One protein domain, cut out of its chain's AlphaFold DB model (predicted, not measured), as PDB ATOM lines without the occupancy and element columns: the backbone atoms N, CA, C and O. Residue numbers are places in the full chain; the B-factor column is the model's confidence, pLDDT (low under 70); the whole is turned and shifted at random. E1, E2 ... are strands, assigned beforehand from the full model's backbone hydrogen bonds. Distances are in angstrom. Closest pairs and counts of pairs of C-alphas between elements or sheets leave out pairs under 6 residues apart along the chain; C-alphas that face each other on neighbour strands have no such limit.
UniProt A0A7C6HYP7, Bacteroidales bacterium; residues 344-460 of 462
ATOM      1  N   TYR A 344     -41.906  -3.707  -2.703       97.44
ATOM      2  CA  TYR A 344     -42.430  -4.019  -1.378       97.44
ATOM      3  C   TYR A 344     -43.943  -3.902  -1.343       97.44
ATOM      4  O   TYR A 344     -44.532  -3.003  -1.950       97.44
ATOM      5  N   THR A 345     -44.563  -4.770  -0.555       96.88
ATOM      6  CA  THR A 345     -45.921  -4.574  -0.055       96.88
ATOM      7  C   THR A 345     -45.891  -3.584   1.101       96.88
ATOM      8  O   THR A 345     -45.003  -3.635   1.950       96.88
ATOM      9  N   VAL A 346     -46.849  -2.663   1.122       97.75
ATOM     10  CA  VAL A 346     -46.893  -1.539   2.054       97.75
ATOM     11  C   VAL A 346     -48.143  -1.626   2.913       97.75
ATOM     12  O   VAL A 346     -49.266  -1.533   2.412       97.75
ATOM     13  N   ASP A 347     -47.936  -1.680   4.219       96.19
ATOM     14  CA  ASP A 347     -49.001  -1.621   5.204       96.19
ATOM     15  C   ASP A 347     -48.965  -0.310   5.986       96.19
ATOM     16  O   ASP A 347     -47.916   0.163   6.428       96.19
ATOM     17  N   ARG A 348     -50.153   0.259   6.201       96.06
ATOM     18  CA  ARG A 348     -50.356   1.395   7.099       96.06
ATOM     19  C   ARG A 348     -50.289   0.923   8.548       96.06
ATOM     20  O   ARG A 348     -51.046   0.034   8.935       96.06
ATOM     21  N   LEU A 349     -49.491   1.591   9.375       95.75
ATOM     22  CA  LEU A 349     -49.430   1.323  10.813       95.75
ATOM     23  C   LEU A 349     -50.261   2.335  11.634       95.75
ATOM     24  O   LEU A 349     -50.589   3.419  11.142       95.75
ATOM     25  N   PRO A 350     -50.648   2.008  12.886       92.31
ATOM     26  CA  PRO A 350     -51.657   2.767  13.638       92.31
ATOM     27  C   PRO A 350     -51.353   4.254  13.845       92.31
ATOM     28  O   PRO A 350     -52.275   5.066  13.840       92.31
ATOM     29  N   LYS A 351     -50.073   4.618  13.986       93.12
ATOM     30  CA  LYS A 351     -49.625   5.996  14.242       93.12
ATOM     31  C   LYS A 351     -49.654   6.893  12.995       93.12
ATOM     32  O   LYS A 351     -49.361   8.076  13.106       93.12
ATOM     33  N   ASN A 352     -49.954   6.350  11.815       93.62
ATOM     34  CA  ASN A 352     -49.884   7.097  10.562       93.62
ATOM     35  C   ASN A 352     -50.928   8.229  10.523       93.62
ATOM     36  O   ASN A 352     -52.111   7.993  10.785       93.62
ATOM     37  N   GLY A 353     -50.493   9.445  10.183       92.81
ATOM     38  CA  GLY A 353     -51.362  10.614  10.034       92.81
ATOM     39  C   GLY A 353     -52.333  10.485   8.859       92.81
ATOM     40  O   GLY A 353     -53.444  11.006   8.917       92.81
ATOM     41  N   GLU A 354     -51.968   9.728   7.822       93.12
ATOM     42  CA  GLU A 354     -52.845   9.485   6.681       93.12
ATOM     43  C   GLU A 354     -54.012   8.557   7.032       93.12
ATOM     44  O   GLU A 354     -53.892   7.603   7.809       93.12
ATOM     45  N   SER A 355     -55.166   8.816   6.415       92.19
ATOM     46  CA  SER A 355     -56.352   7.967   6.560       92.19
ATOM     47  C   SER A 355     -56.124   6.596   5.922       92.19
ATOM     48  O   SER A 355     -55.526   6.494   4.853       92.19
ATOM     49  N   ALA A 356     -56.691   5.540   6.513       92.38
ATOM     50  CA  ALA A 356     -56.688   4.201   5.918       92.38
ATOM     51  C   ALA A 356     -57.278   4.179   4.494       92.38
ATOM     52  O   ALA A 356     -56.819   3.409   3.660       92.38
ATOM     53  N   SER A 357     -58.219   5.079   4.183       94.38
ATOM     54  CA  SER A 357     -58.807   5.230   2.839       94.38
ATOM     55  C   SER A 357     -57.813   5.648   1.745       94.38
ATOM     56  O   SER A 357     -58.127   5.546   0.562       94.38
ATOM     57  N   ARG A 358     -56.617   6.127   2.115       94.69
ATOM     58  CA  ARG A 358     -55.534   6.461   1.175       94.69
ATOM     59  C   ARG A 358     -54.740   5.242   0.708       94.69
ATOM     60  O   ARG A 358     -53.955   5.367  -0.228       94.69
ATOM     61  N   TYR A 359     -54.932   4.095   1.353       95.81
ATOM     62  CA  TYR A 359     -54.292   2.838   0.998       95.81
ATOM     63  C   TYR A 359     -55.290   1.995   0.194       95.81
ATOM     64  O   TYR A 359     -56.445   1.890   0.613       95.81
ATOM     65  N   PRO A 360     -54.884   1.393  -0.940       95.38
ATOM     66  CA  PRO A 360     -55.719   0.457  -1.675       95.38
ATOM     67  C   PRO A 360     -56.315  -0.605  -0.749       95.38
ATOM     68  O   PRO A 360     -55.624  -1.170   0.106       95.38
ATOM     69  N   SER A 361     -57.613  -0.860  -0.920       92.56
ATOM     70  CA  SER A 361     -58.327  -1.883  -0.155       92.56
ATOM     71  C   SER A 361     -57.836  -3.288  -0.490       92.56
ATOM     72  O   SER A 361     -57.859  -4.155   0.376       92.56
ATOM     73  N   ASP A 362     -57.382  -3.492  -1.729       91.94
ATOM     74  CA  ASP A 362     -56.737  -4.715  -2.194       91.94
ATOM     75  C   ASP A 362     -55.243  -4.708  -1.806       91.94
ATOM     76  O   ASP A 362     -54.481  -3.889  -2.336       91.94
ATOM     77  N   PRO A 363     -54.793  -5.607  -0.907       86.81
ATOM     78  CA  PRO A 363     -53.391  -5.703  -0.511       86.81
ATOM     79  C   PRO A 363     -52.429  -5.943  -1.680       86.81
ATOM     80  O   PRO A 363     -51.297  -5.467  -1.624       86.81
ATOM     81  N   GLN A 364     -52.866  -6.611  -2.757       88.06
ATOM     82  CA  GLN A 364     -52.017  -6.859  -3.931       88.06
ATOM     83  C   GLN A 364     -51.682  -5.571  -4.692       88.06
ATOM     84  O   GLN A 364     -50.656  -5.484  -5.361       88.06
ATOM     85  N   GLN A 365     -52.508  -4.534  -4.552       92.06
ATOM     86  CA  GLN A 365     -52.266  -3.222  -5.155       92.06
ATOM     87  C   GLN A 365     -51.418  -2.316  -4.263       92.06
ATOM     88  O   GLN A 365     -50.964  -1.261  -4.715       92.06
ATOM     89  N   ARG A 366     -51.160  -2.712  -3.009       95.44
ATOM     90  CA  ARG A 366     -50.346  -1.943  -2.064       95.44
ATOM     91  C   ARG A 366     -48.850  -2.146  -2.300       95.44
ATOM     92  O   ARG A 366     -48.112  -2.455  -1.371       95.44
ATOM     93  N   ARG A 367     -48.392  -1.960  -3.536       96.50
ATOM     94  CA  ARG A 367     -47.002  -2.202  -3.939       96.50
ATOM     95  C   ARG A 367     -46.282  -0.887  -4.230       96.50
ATOM     96  O   ARG A 367     -46.837  -0.027  -4.912       96.50
ATOM     97  N   ARG A 368     -45.059  -0.734  -3.718       96.94
ATOM     98  CA  ARG A 368     -44.144   0.375  -4.044       96.94
ATOM     99  C   ARG A 368     -42.747  -0.160  -4.305       96.94
ATOM    100  O   ARG A 368     -42.265  -1.005  -3.555       96.94
ATOM    101  N   TYR A 369     -42.107   0.359  -5.342       98.06
ATOM    102  CA  TYR A 369     -40.702   0.111  -5.608       98.06
ATOM    103  C   TYR A 369     -39.833   1.082  -4.800       98.06
ATOM    104  O   TYR A 369     -40.121   2.281  -4.720       98.06
ATOM    105  N   ILE A 370     -38.780   0.566  -4.179       98.06
ATOM    106  CA  ILE A 370     -37.659   1.360  -3.683       98.06
ATOM    107  C   ILE A 370     -36.577   1.282  -4.752       98.06
ATOM    108  O   ILE A 370     -36.096   0.196  -5.057       98.06
ATOM    109  N   LYS A 371     -36.195   2.429  -5.306       97.25
ATOM    110  CA  LYS A 371     -35.141   2.558  -6.310       97.25
ATOM    111  C   LYS A 371     -33.861   3.052  -5.665       97.25
ATOM    112  O   LYS A 371     -33.874   4.089  -4.998       97.25
ATOM    113  N   ARG A 372     -32.738   2.395  -5.923       95.50
ATOM    114  CA  ARG A 372     -31.438   2.912  -5.504       95.50
ATOM    115  C   ARG A 372     -31.011   4.089  -6.377       95.50
ATOM    116  O   ARG A 372     -31.164   4.081  -7.596       95.50
ATOM    117  N   THR A 373     -30.496   5.140  -5.745       95.81
ATOM    118  CA  THR A 373     -30.057   6.377  -6.423       95.81
ATOM    119  C   THR A 373     -28.585   6.706  -6.195       95.81
ATOM    120  O   THR A 373     -28.033   7.557  -6.889       95.81
ATOM    121  N   GLY A 374     -27.936   6.023  -5.253       95.56
ATOM    122  CA  GLY A 374     -26.518   6.162  -4.948       95.56
ATOM    123  C   GLY A 374     -26.051   5.077  -3.980       95.56
ATOM    124  O   GLY A 374     -26.810   4.173  -3.630       95.56
ATOM    125  N   THR A 375     -24.803   5.171  -3.516       94.94
ATOM    126  CA  THR A 375     -24.187   4.152  -2.646       94.94
ATOM    127  C   THR A 375     -24.970   3.923  -1.353       94.94
ATOM    128  O   THR A 375     -25.117   2.791  -0.921       94.94
ATOM    129  N   THR A 376     -25.518   4.968  -0.740       96.88
ATOM    130  CA  THR A 376     -26.292   4.843   0.506       96.88
ATOM    131  C   THR A 376     -27.607   5.615   0.440       96.88
ATOM    132  O   THR A 376     -28.127   6.069   1.463       96.88
ATOM    133  N   THR A 377     -28.142   5.803  -0.770       97.94
ATOM    134  CA  THR A 377     -29.363   6.579  -1.004       97.94
ATOM    135  C   THR A 377     -30.332   5.858  -1.928       97.94
ATOM    136  O   THR A 377     -29.945   5.277  -2.944       97.94
ATOM    137  N   TRP A 378     -31.619   5.962  -1.604       98.00
ATOM    138  CA  TRP A 378     -32.729   5.397  -2.364       98.00
ATOM    139  C   TRP A 378     -33.877   6.405  -2.456       98.00
ATOM    140  O   TRP A 378     -33.932   7.401  -1.733       98.00
ATOM    141  N   GLU A 379     -34.812   6.134  -3.351       97.50
ATOM    142  CA  GLU A 379     -36.081   6.834  -3.457       97.50
ATOM    143  C   GLU A 379     -37.237   5.840  -3.505       97.50
ATOM    144  O   GLU A 379     -37.122   4.750  -4.056       97.50
ATOM    145  N   THR A 380     -38.384   6.241  -2.975       98.00
ATOM    146  CA  THR A 380     -39.659   5.547  -3.179       98.00
ATOM    147  C   THR A 380     -40.798   6.565  -3.232       98.00
ATOM    148  O   THR A 380     -40.567   7.773  -3.149       98.00
ATOM    149  N   GLY A 381     -42.033   6.121  -3.432       96.44
ATOM    150  CA  GLY A 381     -43.197   7.004  -3.433       96.44
ATOM    151  C   GLY A 381     -43.738   7.277  -2.044       96.44
ATOM    152  O   GLY A 381     -43.740   6.391  -1.204       96.44
ATOM    153  N   TYR A 382     -44.285   8.470  -1.821       94.88
ATOM    154  CA  TYR A 382     -45.179   8.748  -0.702       94.88
ATOM    155  C   TYR A 382     -46.596   8.274  -1.035       94.88
ATOM    156  O   TYR A 382     -47.181   8.737  -2.022       94.88
ATOM    157  N   LEU A 383     -47.155   7.373  -0.215       93.44
ATOM    158  CA  LEU A 383     -48.345   6.590  -0.574       93.44
ATOM    159  C   LEU A 383     -48.149   5.916  -1.949       93.44
ATOM    160  O   LEU A 383     -47.037   5.778  -2.450       93.44
ATOM    161  N   PHE A 384     -49.228   5.515  -2.609       94.62
ATOM    162  CA  PHE A 384     -49.187   4.816  -3.896       94.62
ATOM    163  C   PHE A 384     -49.153   5.798  -5.076       94.62
ATOM    164  O   PHE A 384     -50.002   5.746  -5.962       94.62
ATOM    165  N   ARG A 385     -48.201   6.740  -5.037       93.81
ATOM    166  CA  ARG A 385     -47.976   7.753  -6.080       93.81
ATOM    167  C   ARG A 385     -46.771   7.370  -6.943       93.81
ATOM    168  O   ARG A 385     -46.879   6.445  -7.745       93.81
ATOM    169  N   ALA A 386     -45.625   8.029  -6.754       95.88
ATOM    170  CA  ALA A 386     -44.392   7.660  -7.437       95.88
ATOM    171  C   ALA A 386     -44.033   6.197  -7.127       95.88
ATOM    172  O   ALA A 386     -44.344   5.694  -6.048       95.88
ATOM    173  N   TYR A 387     -43.390   5.502  -8.064       96.38
ATOM    174  CA  TYR A 387     -42.912   4.128  -7.873       96.38
ATOM    175  C   TYR A 387     -43.984   3.078  -7.499       96.38
ATOM    176  O   TYR A 387     -43.653   1.959  -7.117       96.38
ATOM    177  N   ALA A 388     -45.280   3.396  -7.597       94.56
ATOM    178  CA  ALA A 388     -46.350   2.453  -7.256       94.56
ATOM    179  C   ALA A 388     -46.643   1.456  -8.385       94.56
ATOM    180  O   ALA A 388     -47.113   0.348  -8.133       94.56
ATOM    181  N   THR A 389     -46.377   1.847  -9.636       92.38
ATOM    182  CA  THR A 389     -46.689   1.063 -10.844       92.38
ATOM    183  C   THR A 389     -45.499   0.834 -11.772       92.38
ATOM    184  O   THR A 389     -45.633   0.089 -12.736       92.38
ATOM    185  N   SER A 390     -44.354   1.462 -11.500       93.94
ATOM    186  CA  SER A 390     -43.109   1.330 -12.261       93.94
ATOM    187  C   SER A 390     -41.900   1.422 -11.325       93.94
ATOM    188  O   SER A 390     -41.981   2.042 -10.268       93.94
ATOM    189  N   GLU A 391     -40.770   0.850 -11.740       96.00
ATOM    190  CA  GLU A 391     -39.458   0.981 -11.081       96.00
ATOM    191  C   GLU A 391     -38.826   2.366 -11.302       96.00
ATOM    192  O   GLU A 391     -37.785   2.707 -10.748       96.00
ATOM    193  N   SER A 392     -39.476   3.198 -12.114       93.75
ATOM    194  CA  SER A 392     -39.130   4.592 -12.355       93.75
ATOM    195  C   SER A 392     -40.296   5.506 -11.992       93.75
ATOM    196  O   SER A 392     -41.464   5.131 -12.104       93.75
ATOM    197  N   ARG A 393     -39.982   6.728 -11.563       90.06
ATOM    198  CA  ARG A 393     -40.966   7.809 -11.454       90.06
ATOM    199  C   ARG A 393     -41.162   8.501 -12.806       90.06
ATOM    200  O   ARG A 393     -40.276   8.438 -13.655       90.06
ATOM    201  N   ALA A 394     -42.282   9.200 -12.974       89.50
ATOM    202  CA  ALA A 394     -42.510  10.049 -14.142       89.50
ATOM    203  C   ALA A 394     -41.544  11.253 -14.165       89.50
ATOM    204  O   ALA A 394     -41.163  11.772 -13.114       89.50
ATOM    205  N   ASP A 395     -41.195  11.743 -15.357       84.81
ATOM    206  CA  ASP A 395     -40.251  12.862 -15.525       84.81
ATOM    207  C   ASP A 395     -40.718  14.162 -14.846       84.81
ATOM    208  O   ASP A 395     -39.908  14.967 -14.394       84.81
ATOM    209  N   ASN A 396     -42.033  14.361 -14.742       88.44
ATOM    210  CA  ASN A 396     -42.673  15.512 -14.100       88.44
ATOM    211  C   ASN A 396     -43.291  15.170 -12.733       88.44
ATOM    212  O   ASN A 396     -44.218  15.853 -12.287       88.44
ATOM    213  N   GLU A 397     -42.811  14.107 -12.084       92.50
ATOM    214  CA  GLU A 397     -43.297  13.690 -10.773       92.50
ATOM    215  C   GLU A 397     -43.141  14.815  -9.742       92.50
ATOM    216  O   GLU A 397     -42.092  15.455  -9.626       92.50
ATOM    217  N   SER A 398     -44.199  15.059  -8.967       94.56
ATOM    218  CA  SER A 398     -44.160  16.098  -7.938       94.56
ATOM    219  C   SER A 398     -43.185  15.703  -6.836       94.56
ATOM    220  O   SER A 398     -43.255  14.596  -6.307       94.56
ATOM    221  N   VAL A 399     -42.331  16.636  -6.414       91.38
ATOM    222  CA  VAL A 399     -41.337  16.412  -5.348       91.38
ATOM    223  C   VAL A 399     -41.997  15.922  -4.052       91.38
ATOM    224  O   VAL A 399     -41.448  15.085  -3.347       91.38
ATOM    225  N   GLY A 400     -43.222  16.375  -3.761       93.12
ATOM    226  CA  GLY A 400     -43.990  15.911  -2.604       93.12
ATOM    227  C   GLY A 400     -44.498  14.467  -2.708       93.12
ATOM    228  O   GLY A 400     -44.929  13.914  -1.703       93.12
ATOM    229  N   ASN A 401     -44.460  13.842  -3.884       95.81
ATOM    230  CA  ASN A 401     -44.861  12.448  -4.078       95.81
ATOM    231  C   ASN A 401     -43.701  11.467  -3.869       95.81
ATOM    232  O   ASN A 401     -43.917  10.261  -3.960       95.81
ATOM    233  N   ILE A 402     -42.490  11.962  -3.607       97.00
ATOM    234  CA  ILE A 402     -41.273  11.161  -3.472       97.00
ATOM    235  C   ILE A 402     -40.831  11.163  -2.009       97.00
ATOM    236  O   ILE A 402     -40.926  12.173  -1.312       97.00
ATOM    237  N   GLN A 403     -40.337  10.024  -1.545       97.50
ATOM    238  CA  GLN A 403     -39.612   9.883  -0.294       97.50
ATOM    239  C   GLN A 403     -38.155   9.563  -0.608       97.50
ATOM    240  O   GLN A 403     -37.866   8.578  -1.284       97.50
ATOM    241  N   HIS A 404     -37.250  10.398  -0.114       97.38
ATOM    242  CA  HIS A 404     -35.813  10.185  -0.184       97.38
ATOM    243  C   HIS A 404     -35.370   9.416   1.054       97.38
ATOM    244  O   HIS A 404     -35.720   9.789   2.175       97.38
ATOM    245  N   ILE A 405     -34.608   8.352   0.841       98.06
ATOM    246  CA  ILE A 405     -34.078   7.475   1.878       98.06
ATOM    247  C   ILE A 405     -32.558   7.610   1.851       98.06
ATOM    248  O   ILE A 405     -31.944   7.513   0.790       98.06
ATOM    249  N   SER A 406     -31.944   7.810   3.012       97.44
ATOM    250  CA  SER A 406     -30.489   7.792   3.164       97.44
ATOM    251  C   SER A 406     -30.082   6.933   4.353       97.44
ATOM    252  O   SER A 406     -30.689   7.038   5.423       97.44
ATOM    253  N   LEU A 407     -29.023   6.153   4.179       97.88
ATOM    254  CA  LEU A 407     -28.398   5.341   5.211       97.88
ATOM    255  C   LEU A 407     -27.058   5.957   5.620       97.88
ATOM    256  O   LEU A 407     -26.231   6.282   4.769       97.88
ATOM    257  N   ASP A 408     -26.832   6.073   6.923       96.75
ATOM    258  CA  ASP A 408     -25.493   6.229   7.487       96.75
ATOM    259  C   ASP A 408     -24.931   4.834   7.817       96.75
ATOM    260  O   ASP A 408     -25.410   4.213   8.768       96.75
ATOM    261  N   PRO A 409     -23.927   4.323   7.078       93.69
ATOM    262  CA  PRO A 409     -23.389   2.980   7.302       93.69
ATOM    263  C   PRO A 409     -22.737   2.788   8.673       93.69
ATOM    264  O   PRO A 409     -22.660   1.667   9.165       93.69
ATOM    265  N   SER A 410     -22.251   3.866   9.297       93.50
ATOM    266  CA  SER A 410     -21.541   3.781  10.575       93.50
ATOM    267  C   SER A 410     -22.498   3.604  11.753       93.50
ATOM    268  O   SER A 410     -22.224   2.832  12.671       93.50
ATOM    269  N   THR A 411     -23.639   4.296  11.711       94.94
ATOM    270  CA  THR A 411     -24.666   4.246  12.761       94.94
ATOM    271  C   THR A 411     -25.846   3.346  12.402       94.94
ATOM    272  O   THR A 411     -26.708   3.109  13.246       94.94
ATOM    273  N   LYS A 412     -25.902   2.870  11.151       94.44
ATOM    274  CA  LYS A 412     -27.028   2.145  10.535       94.44
ATOM    275  C   LYS A 412     -28.345   2.917  10.565       94.44
ATOM    276  O   LYS A 412     -29.427   2.350  10.419       94.44
ATOM    277  N   LYS A 413     -28.270   4.232  10.768       95.94
ATOM    278  CA  LYS A 413     -29.448   5.081  10.872       95.94
ATOM    279  C   LYS A 413     -30.036   5.315   9.487       95.94
ATOM    280  O   LYS A 413     -29.375   5.879   8.614       95.94
ATOM    281  N   ILE A 414     -31.308   4.960   9.327       97.81
ATOM    282  CA  ILE A 414     -32.093   5.254   8.128       97.81
ATOM    283  C   ILE A 414     -32.860   6.559   8.351       97.81
ATOM    284  O   ILE A 414     -33.661   6.691   9.282       97.81
ATOM    285  N   THR A 415     -32.625   7.535   7.480       97.06
ATOM    286  CA  THR A 415     -33.360   8.806   7.454       97.06
ATOM    287  C   THR A 415     -34.259   8.831   6.232       97.06
ATOM    288  O   THR A 415     -33.801   8.537   5.129       97.06
ATOM    289  N   ILE A 416     -35.533   9.179   6.429       96.88
ATOM    290  CA  ILE A 416     -36.519   9.266   5.350       96.88
ATOM    291  C   ILE A 416     -37.154  10.651   5.349       96.88
ATOM    292  O   ILE A 416     -37.619  11.133   6.381       96.88
ATOM    293  N   GLN A 417     -37.187  11.287   4.182       93.94
ATOM    294  CA  GLN A 417     -37.758  12.615   3.991       93.94
ATOM    295  C   GLN A 417     -38.719  12.616   2.803       93.94
ATOM    296  O   GLN A 417     -38.338  12.238   1.698       93.94
ATOM    297  N   GLN A 418     -39.954  13.083   2.999       94.69
ATOM    298  CA  GLN A 418     -40.878  13.313   1.885       94.69
ATOM    299  C   GLN A 418     -40.538  14.637   1.198       94.69
ATOM    300  O   GLN A 418     -40.691  15.703   1.800       94.69
ATOM    301  N   GLY A 419     -40.139  14.581  -0.070       93.38
ATOM    302  CA  GLY A 419     -39.787  15.747  -0.869       93.38
ATOM    303  C   GLY A 419     -38.878  16.718  -0.117       93.38
ATOM    304  O   GLY A 419     -37.799  16.356   0.342       93.38
ATOM    305  N   VAL A 420     -39.350  17.953   0.065       92.31
ATOM    306  CA  VAL A 420     -38.631  19.021   0.786       92.31
ATOM    307  C   VAL A 420     -39.109  19.225   2.231       92.31
ATOM    308  O   VAL A 420     -38.665  20.159   2.898       92.31
ATOM    309  N   TYR A 421     -40.036  18.397   2.723       92.19
ATOM    310  CA  TYR A 421     -40.631  18.580   4.046       92.19
ATOM    311  C   TYR A 421     -39.685  18.099   5.138       92.19
ATOM    312  O   TYR A 421     -39.348  16.921   5.217       92.19
ATOM    313  N   ALA A 422     -39.284  19.014   6.013       90.56
ATOM    314  CA  ALA A 422     -38.388  18.689   7.106       90.56
ATOM    315  C   ALA A 422     -39.051  17.779   8.146       90.56
ATOM    316  O   ALA A 422     -40.238  17.900   8.462       90.56
ATOM    317  N   THR A 423     -38.238  16.924   8.749       92.56
ATOM    318  CA  THR A 423     -38.641  15.969   9.784       92.56
ATOM    319  C   THR A 423     -37.929  16.270  11.099       92.56
ATOM    320  O   THR A 423     -36.749  16.617  11.079       92.56
ATOM    321  N   SER A 424     -38.608  16.118  12.233       88.69
ATOM    322  CA  SER A 424     -38.033  16.347  13.570       88.69
ATOM    323  C   SER A 424     -37.614  15.058  14.284       88.69
ATOM    324  O   SER A 424     -36.634  15.069  15.024       88.69
ATOM    325  N   THR A 425     -38.303  13.943  14.022       91.69
ATOM    326  CA  THR A 425     -38.027  12.630  14.626       91.69
ATOM    327  C   THR A 425     -37.898  11.567  13.539       91.69
ATOM    328  O   THR A 425     -38.718  11.543  12.625       91.69
ATOM    329  N   GLN A 426     -36.893  10.690  13.649       94.12
ATOM    330  CA  GLN A 426     -36.571   9.622  12.692       94.12
ATOM    331  C   GLN A 426     -36.366   8.309  13.460       94.12
ATOM    332  O   GLN A 426     -35.364   8.168  14.161       94.12
ATOM    333  N   LEU A 427     -37.327   7.389  13.359       95.75
ATOM    334  CA  LEU A 427     -37.352   6.083  14.037       95.75
ATOM    335  C   LEU A 427     -37.372   4.918  13.033       95.75
ATOM    336  O   LEU A 427     -37.724   3.793  13.389       95.75
ATOM    337  N   ASN A 428     -37.015   5.183  11.772       97.38
ATOM    338  CA  ASN A 428     -36.969   4.144  10.751       97.38
ATOM    339  C   ASN A 428     -35.885   3.123  11.089       97.38
ATOM    340  O   ASN A 428     -34.788   3.483  11.524       97.38
ATOM    341  N   HIS A 429     -36.182   1.862  10.823       95.75
ATOM    342  CA  HIS A 429     -35.233   0.772  10.969       95.75
ATOM    343  C   HIS A 429     -35.553  -0.322   9.958       95.75
ATOM    344  O   HIS A 429     -36.674  -0.420   9.457       95.75
ATOM    345  N   PHE A 430     -34.553  -1.139   9.666       96.44
ATOM    346  CA  PHE A 430     -34.691  -2.304   8.814       96.44
ATOM    347  C   PHE A 430     -34.501  -3.556   9.662       96.44
ATOM    348  O   PHE A 430     -33.505  -3.669  10.377       96.44
ATOM    349  N   ASN A 431     -35.466  -4.467   9.607       94.31
ATOM    350  CA  ASN A 431     -35.371  -5.772  10.234       94.31
ATOM    351  C   ASN A 431     -34.784  -6.757   9.218       94.31
ATOM    352  O   ASN A 431     -35.422  -7.076   8.215       94.31
ATOM    353  N   ILE A 432     -33.565  -7.224   9.484       90.00
ATOM    354  CA  ILE A 432     -32.839  -8.143   8.602       90.00
ATOM    355  C   ILE A 432     -33.476  -9.536   8.603       90.00
ATOM    356  O   ILE A 432     -33.555 -10.160   7.549       90.00
ATOM    357  N   GLU A 433     -33.955 -10.011   9.756       87.69
ATOM    358  CA  GLU A 433     -34.529 -11.356   9.900       87.69
ATOM    359  C   GLU A 433     -35.817 -11.508   9.091       87.69
ATOM    360  O   GLU A 433     -36.047 -12.546   8.471       87.69
ATOM    361  N   THR A 434     -36.651 -10.465   9.071       90.81
ATOM    362  CA  THR A 434     -37.913 -10.460   8.319       90.81
ATOM    363  C   THR A 434     -37.803  -9.791   6.949       90.81
ATOM    364  O   THR A 434     -38.738  -9.887   6.153       90.81
ATOM    365  N   ASN A 435     -36.662  -9.157   6.639       92.00
ATOM    366  CA  ASN A 435     -36.444  -8.342   5.438       92.00
ATOM    367  C   ASN A 435     -37.525  -7.250   5.279       92.00
ATOM    368  O   ASN A 435     -38.124  -7.073   4.212       92.00
ATOM    369  N   GLU A 436     -37.800  -6.533   6.372       96.19
ATOM    370  CA  GLU A 436     -38.844  -5.507   6.457       96.19
ATOM    371  C   GLU A 436     -38.251  -4.126   6.764       96.19
ATOM    372  O   GLU A 436     -37.493  -3.953   7.719       96.19
ATOM    373  N   LEU A 437     -38.644  -3.110   5.993       97.88
ATOM    374  CA  LEU A 437     -38.350  -1.710   6.302       97.88
ATOM    375  C   LEU A 437     -39.532  -1.104   7.067       97.88
ATOM    376  O   LEU A 437     -40.644  -0.996   6.547       97.88
ATOM    377  N   HIS A 438     -39.277  -0.647   8.286       97.75
ATOM    378  CA  HIS A 438     -40.225   0.132   9.072       97.75
ATOM    379  C   HIS A 438     -39.944   1.617   8.872       97.75
ATOM    380  O   HIS A 438     -38.879   2.119   9.236       97.75
ATOM    381  N   ILE A 439     -40.913   2.320   8.294       97.31
ATOM    382  CA  ILE A 439     -40.861   3.763   8.079       97.31
ATOM    383  C   ILE A 439     -41.601   4.416   9.235       97.31
ATOM    384  O   ILE A 439     -42.803   4.223   9.375       97.31
ATOM    385  N   GLU A 440     -40.904   5.211  10.039       96.19
ATOM    386  CA  GLU A 440     -41.512   6.011  11.094       96.19
ATOM    387  C   GLU A 440     -40.777   7.343  11.267       96.19
ATOM    388  O   GLU A 440     -39.670   7.406  11.807       96.19
ATOM    389  N   TYR A 441     -41.415   8.439  10.854       94.50
ATOM    390  CA  TYR A 441     -40.884   9.785  11.069       94.50
ATOM    391  C   TYR A 441     -41.986  10.826  11.303       94.50
ATOM    392  O   TYR A 441     -43.119  10.686  10.835       94.50
ATOM    393  N   LEU A 442     -41.639  11.882  12.045       94.56
ATOM    394  CA  LEU A 442     -42.510  13.016  12.374       94.56
ATOM    395  C   LEU A 442     -42.145  14.221  11.511       94.56
ATOM    396  O   LEU A 442     -40.975  14.612  11.452       94.56
ATOM    397  N   TYR A 443     -43.144  14.848  10.895       93.12
ATOM    398  CA  TYR A 443     -42.953  16.106  10.176       93.12
ATOM    399  C   TYR A 443     -42.681  17.233  11.174       93.12
ATOM    400  O   TYR A 443     -43.401  17.398  12.159       93.12
ATOM    401  N   ARG A 444     -41.642  18.032  10.918       92.12
ATOM    402  CA  ARG A 444     -41.263  19.146  11.795       92.12
ATOM    403  C   ARG A 444     -42.351  20.216  11.828       92.12
ATOM    404  O   ARG A 444     -42.699  20.706  12.897       92.12
ATOM    405  N   ASP A 445     -42.874  20.551  10.653       88.94
ATOM    406  CA  ASP A 445     -43.764  21.697  10.472       88.94
ATOM    407  C   ASP A 445     -45.252  21.304  10.614       88.94
ATOM    408  O   ASP A 445     -46.115  22.175  10.715       88.94
ATOM    409  N   TRP A 446     -45.562  20.000  10.695       86.38
ATOM    410  CA  TRP A 446     -46.907  19.451  10.926       86.38
ATOM    411  C   TRP A 446     -46.927  18.632  12.218       86.38
ATOM    412  O   TRP A 446     -46.809  17.407  12.217       86.38
ATOM    413  N   SER A 447     -47.046  19.341  13.342       79.88
ATOM    414  CA  SER A 447     -47.002  18.740  14.677       79.88
ATOM    415  C   SER A 447     -48.000  17.588  14.828       79.88
ATOM    416  O   SER A 447     -49.182  17.724  14.514       79.88
ATOM    417  N   GLY A 448     -47.515  16.446  15.317       82.94
ATOM    418  CA  GLY A 448     -48.309  15.232  15.521       82.94
ATOM    419  C   GLY A 448     -48.604  14.418  14.257       82.94
ATOM    420  O   GLY A 448     -49.137  13.318  14.382       82.94
ATOM    421  N   TRP A 449     -48.238  14.898  13.064       90.38
ATOM    422  CA  TRP A 449     -48.406  14.144  11.824       90.38
ATOM    423  C   TRP A 449     -47.222  13.199  11.619       90.38
ATOM    424  O   TRP A 449     -46.087  13.644  11.461       90.38
ATOM    425  N   TRP A 450     -47.468  11.893  11.620       94.00
ATOM    426  CA  TRP A 450     -46.436  10.882  11.383       94.00
ATOM    427  C   TRP A 450     -46.643  10.216  10.035       94.00
ATOM    428  O   TRP A 450     -47.779   9.943   9.651       94.00
ATOM    429  N   ASN A 451     -45.552   9.862   9.365       93.62
ATOM    430  CA  ASN A 451     -45.610   8.744   8.436       93.62
ATOM    431  C   ASN A 451     -45.226   7.477   9.207       93.62
ATOM    432  O   ASN A 451     -44.185   7.475   9.860       93.62
ATOM    433  N   ASN A 452     -46.090   6.458   9.195       96.31
ATOM    434  CA  ASN A 452     -45.839   5.183   9.865       96.31
ATOM    435  C   ASN A 452     -46.318   4.007   8.999       96.31
ATOM    436  O   ASN A 452     -47.525   3.783   8.842       96.31
ATOM    437  N   GLU A 453     -45.374   3.290   8.401       97.62
ATOM    438  CA  GLU A 453     -45.622   2.238   7.419       97.62
ATOM    439  C   GLU A 453     -44.686   1.051   7.645       97.62
ATOM    440  O   GLU A 453     -43.546   1.209   8.083       97.62
ATOM    441  N   ARG A 454     -45.163  -0.139   7.285       97.44
ATOM    442  CA  ARG A 454     -44.337  -1.341   7.157       97.44
ATOM    443  C   ARG A 454     -44.205  -1.690   5.684       97.44
ATOM    444  O   ARG A 454     -45.217  -1.859   5.007       97.44
ATOM    445  N   MET A 455     -42.978  -1.821   5.201       97.88
ATOM    446  CA  MET A 455     -42.662  -2.338   3.875       97.88
ATOM    447  C   MET A 455     -42.099  -3.753   4.006       97.88
ATOM    448  O   MET A 455     -41.070  -3.942   4.647       97.88
ATOM    449  N   HIS A 456     -42.758  -4.738   3.400       96.25
ATOM    450  CA  HIS A 456     -42.412  -6.159   3.523       96.25
ATOM    451  C   HIS A 456     -42.589  -6.909   2.194       96.25
ATOM    452  O   HIS A 456     -43.013  -6.326   1.195       96.25
ATOM    453  N   SER A 457     -42.289  -8.213   2.178       93.94
ATOM    454  CA  SER A 457     -42.445  -9.074   0.990       93.94
ATOM    455  C   SER A 457     -41.703  -8.525  -0.238       93.94
ATOM    456  O   SER A 457     -42.288  -8.376  -1.318       93.94
ATOM    457  N   ARG A 458     -40.418  -8.192  -0.037       94.25
ATOM    458  CA  ARG A 458     -39.514  -7.679  -1.072       94.25
ATOM    459  C   ARG A 458     -39.384  -8.672  -2.228       94.25
ATOM    460  O   ARG A 458     -39.091  -9.847  -2.009       94.25
ATOM    461  N   SER A 459     -39.538  -8.194  -3.455       92.38
ATOM    462  CA  SER A 459     -39.317  -8.972  -4.676       92.38
ATOM    463  C   SER A 459     -38.751  -8.102  -5.796       92.38
ATOM    464  O   SER A 459     -38.761  -6.878  -5.727       92.38
ATOM    465  N   LEU A 460     -38.254  -8.737  -6.855       86.31
ATOM    466  CA  LEU A 460     -37.719  -8.035  -8.032       86.31
ATOM    467  C   LEU A 460     -38.797  -7.648  -9.027       86.31
ATOM    468  O   LEU A 460     -38.641  -6.699  -9.778       86.31
TER     469      LEU A 460
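What this domain is: This is residues 344 to 460 of the 462 residues of a protein of Bacteroidales bacterium (UniProt A0A7C6HYP7). This is a strongly twisted barrel of strands, nearly closed. E1 to E5 make one part of the wall; E9, beside E1, and E8, with E6 and E7, bring it round towards E5, where the ring stays unpaired. The printed part has 117 residues, no named helix and nine strands, E1 to E9 along the chain, in one branched, antiparallel sheet. The class is all strand, with under half of the residues, 56, in named elements. The whole is compact, radius of gyration of the C-alphas 13.4 A, and spans 35 by 34 by 32 A.

How they stand to each other: Start at E1, residues 344 to 348, which forms a hairpin with E2, residues 367 to 374; N 344 and O 368 are within hydrogen-bond range at 2.9 A. A meander, each strand the antiparallel neighbour of the one before, runs on through E3, residues 377 to 381, E4, residues 402 to 408, and E5, residues 413 to 418, each step a hairpin. Look for N 371 and O 379 at 2.8 A, N 378 and O 405 at 2.9 A, and N 404 and O 417 at 2.8 A. E5 is an edge strand; its closest C-alpha pair with E6, residues 423 to 426, is Thr 415 and Gln 426, 6.2 A. E6 runs on into E7, residues 429 to 431, at 28 degrees. Both lie on one side of E8, residues 436 to 443, with N 424 and O 442 at 2.9 A and N 431 and O 436 at 2.8 A. On the other side is E9, residues 450 to 459, with N 437 and O 455 at 2.9 A; E7, E8 and E9 make a second meander. E9 is antiparallel to E1, with N 345 and O 456 at 2.8 A.

Where its parts are: Find C-alpha 344 at (-42.430, -4.019, -1.378), where E1 begins. E2 measures 22.1 A, E4 19.8 A and E8 22.3 A. E9, the longest, runs 26.5 A to C-alpha 459 at (-39.317, -8.972, -4.676).

The domain as a whole: The C-alphas of Ser 361 and Ser 410, the two farthest apart, are 38.7 A from each other. The long links are residues 349 to 366 and 382 to 401. The printed part has no cut, and no printed residue is under 70 in pLDDT.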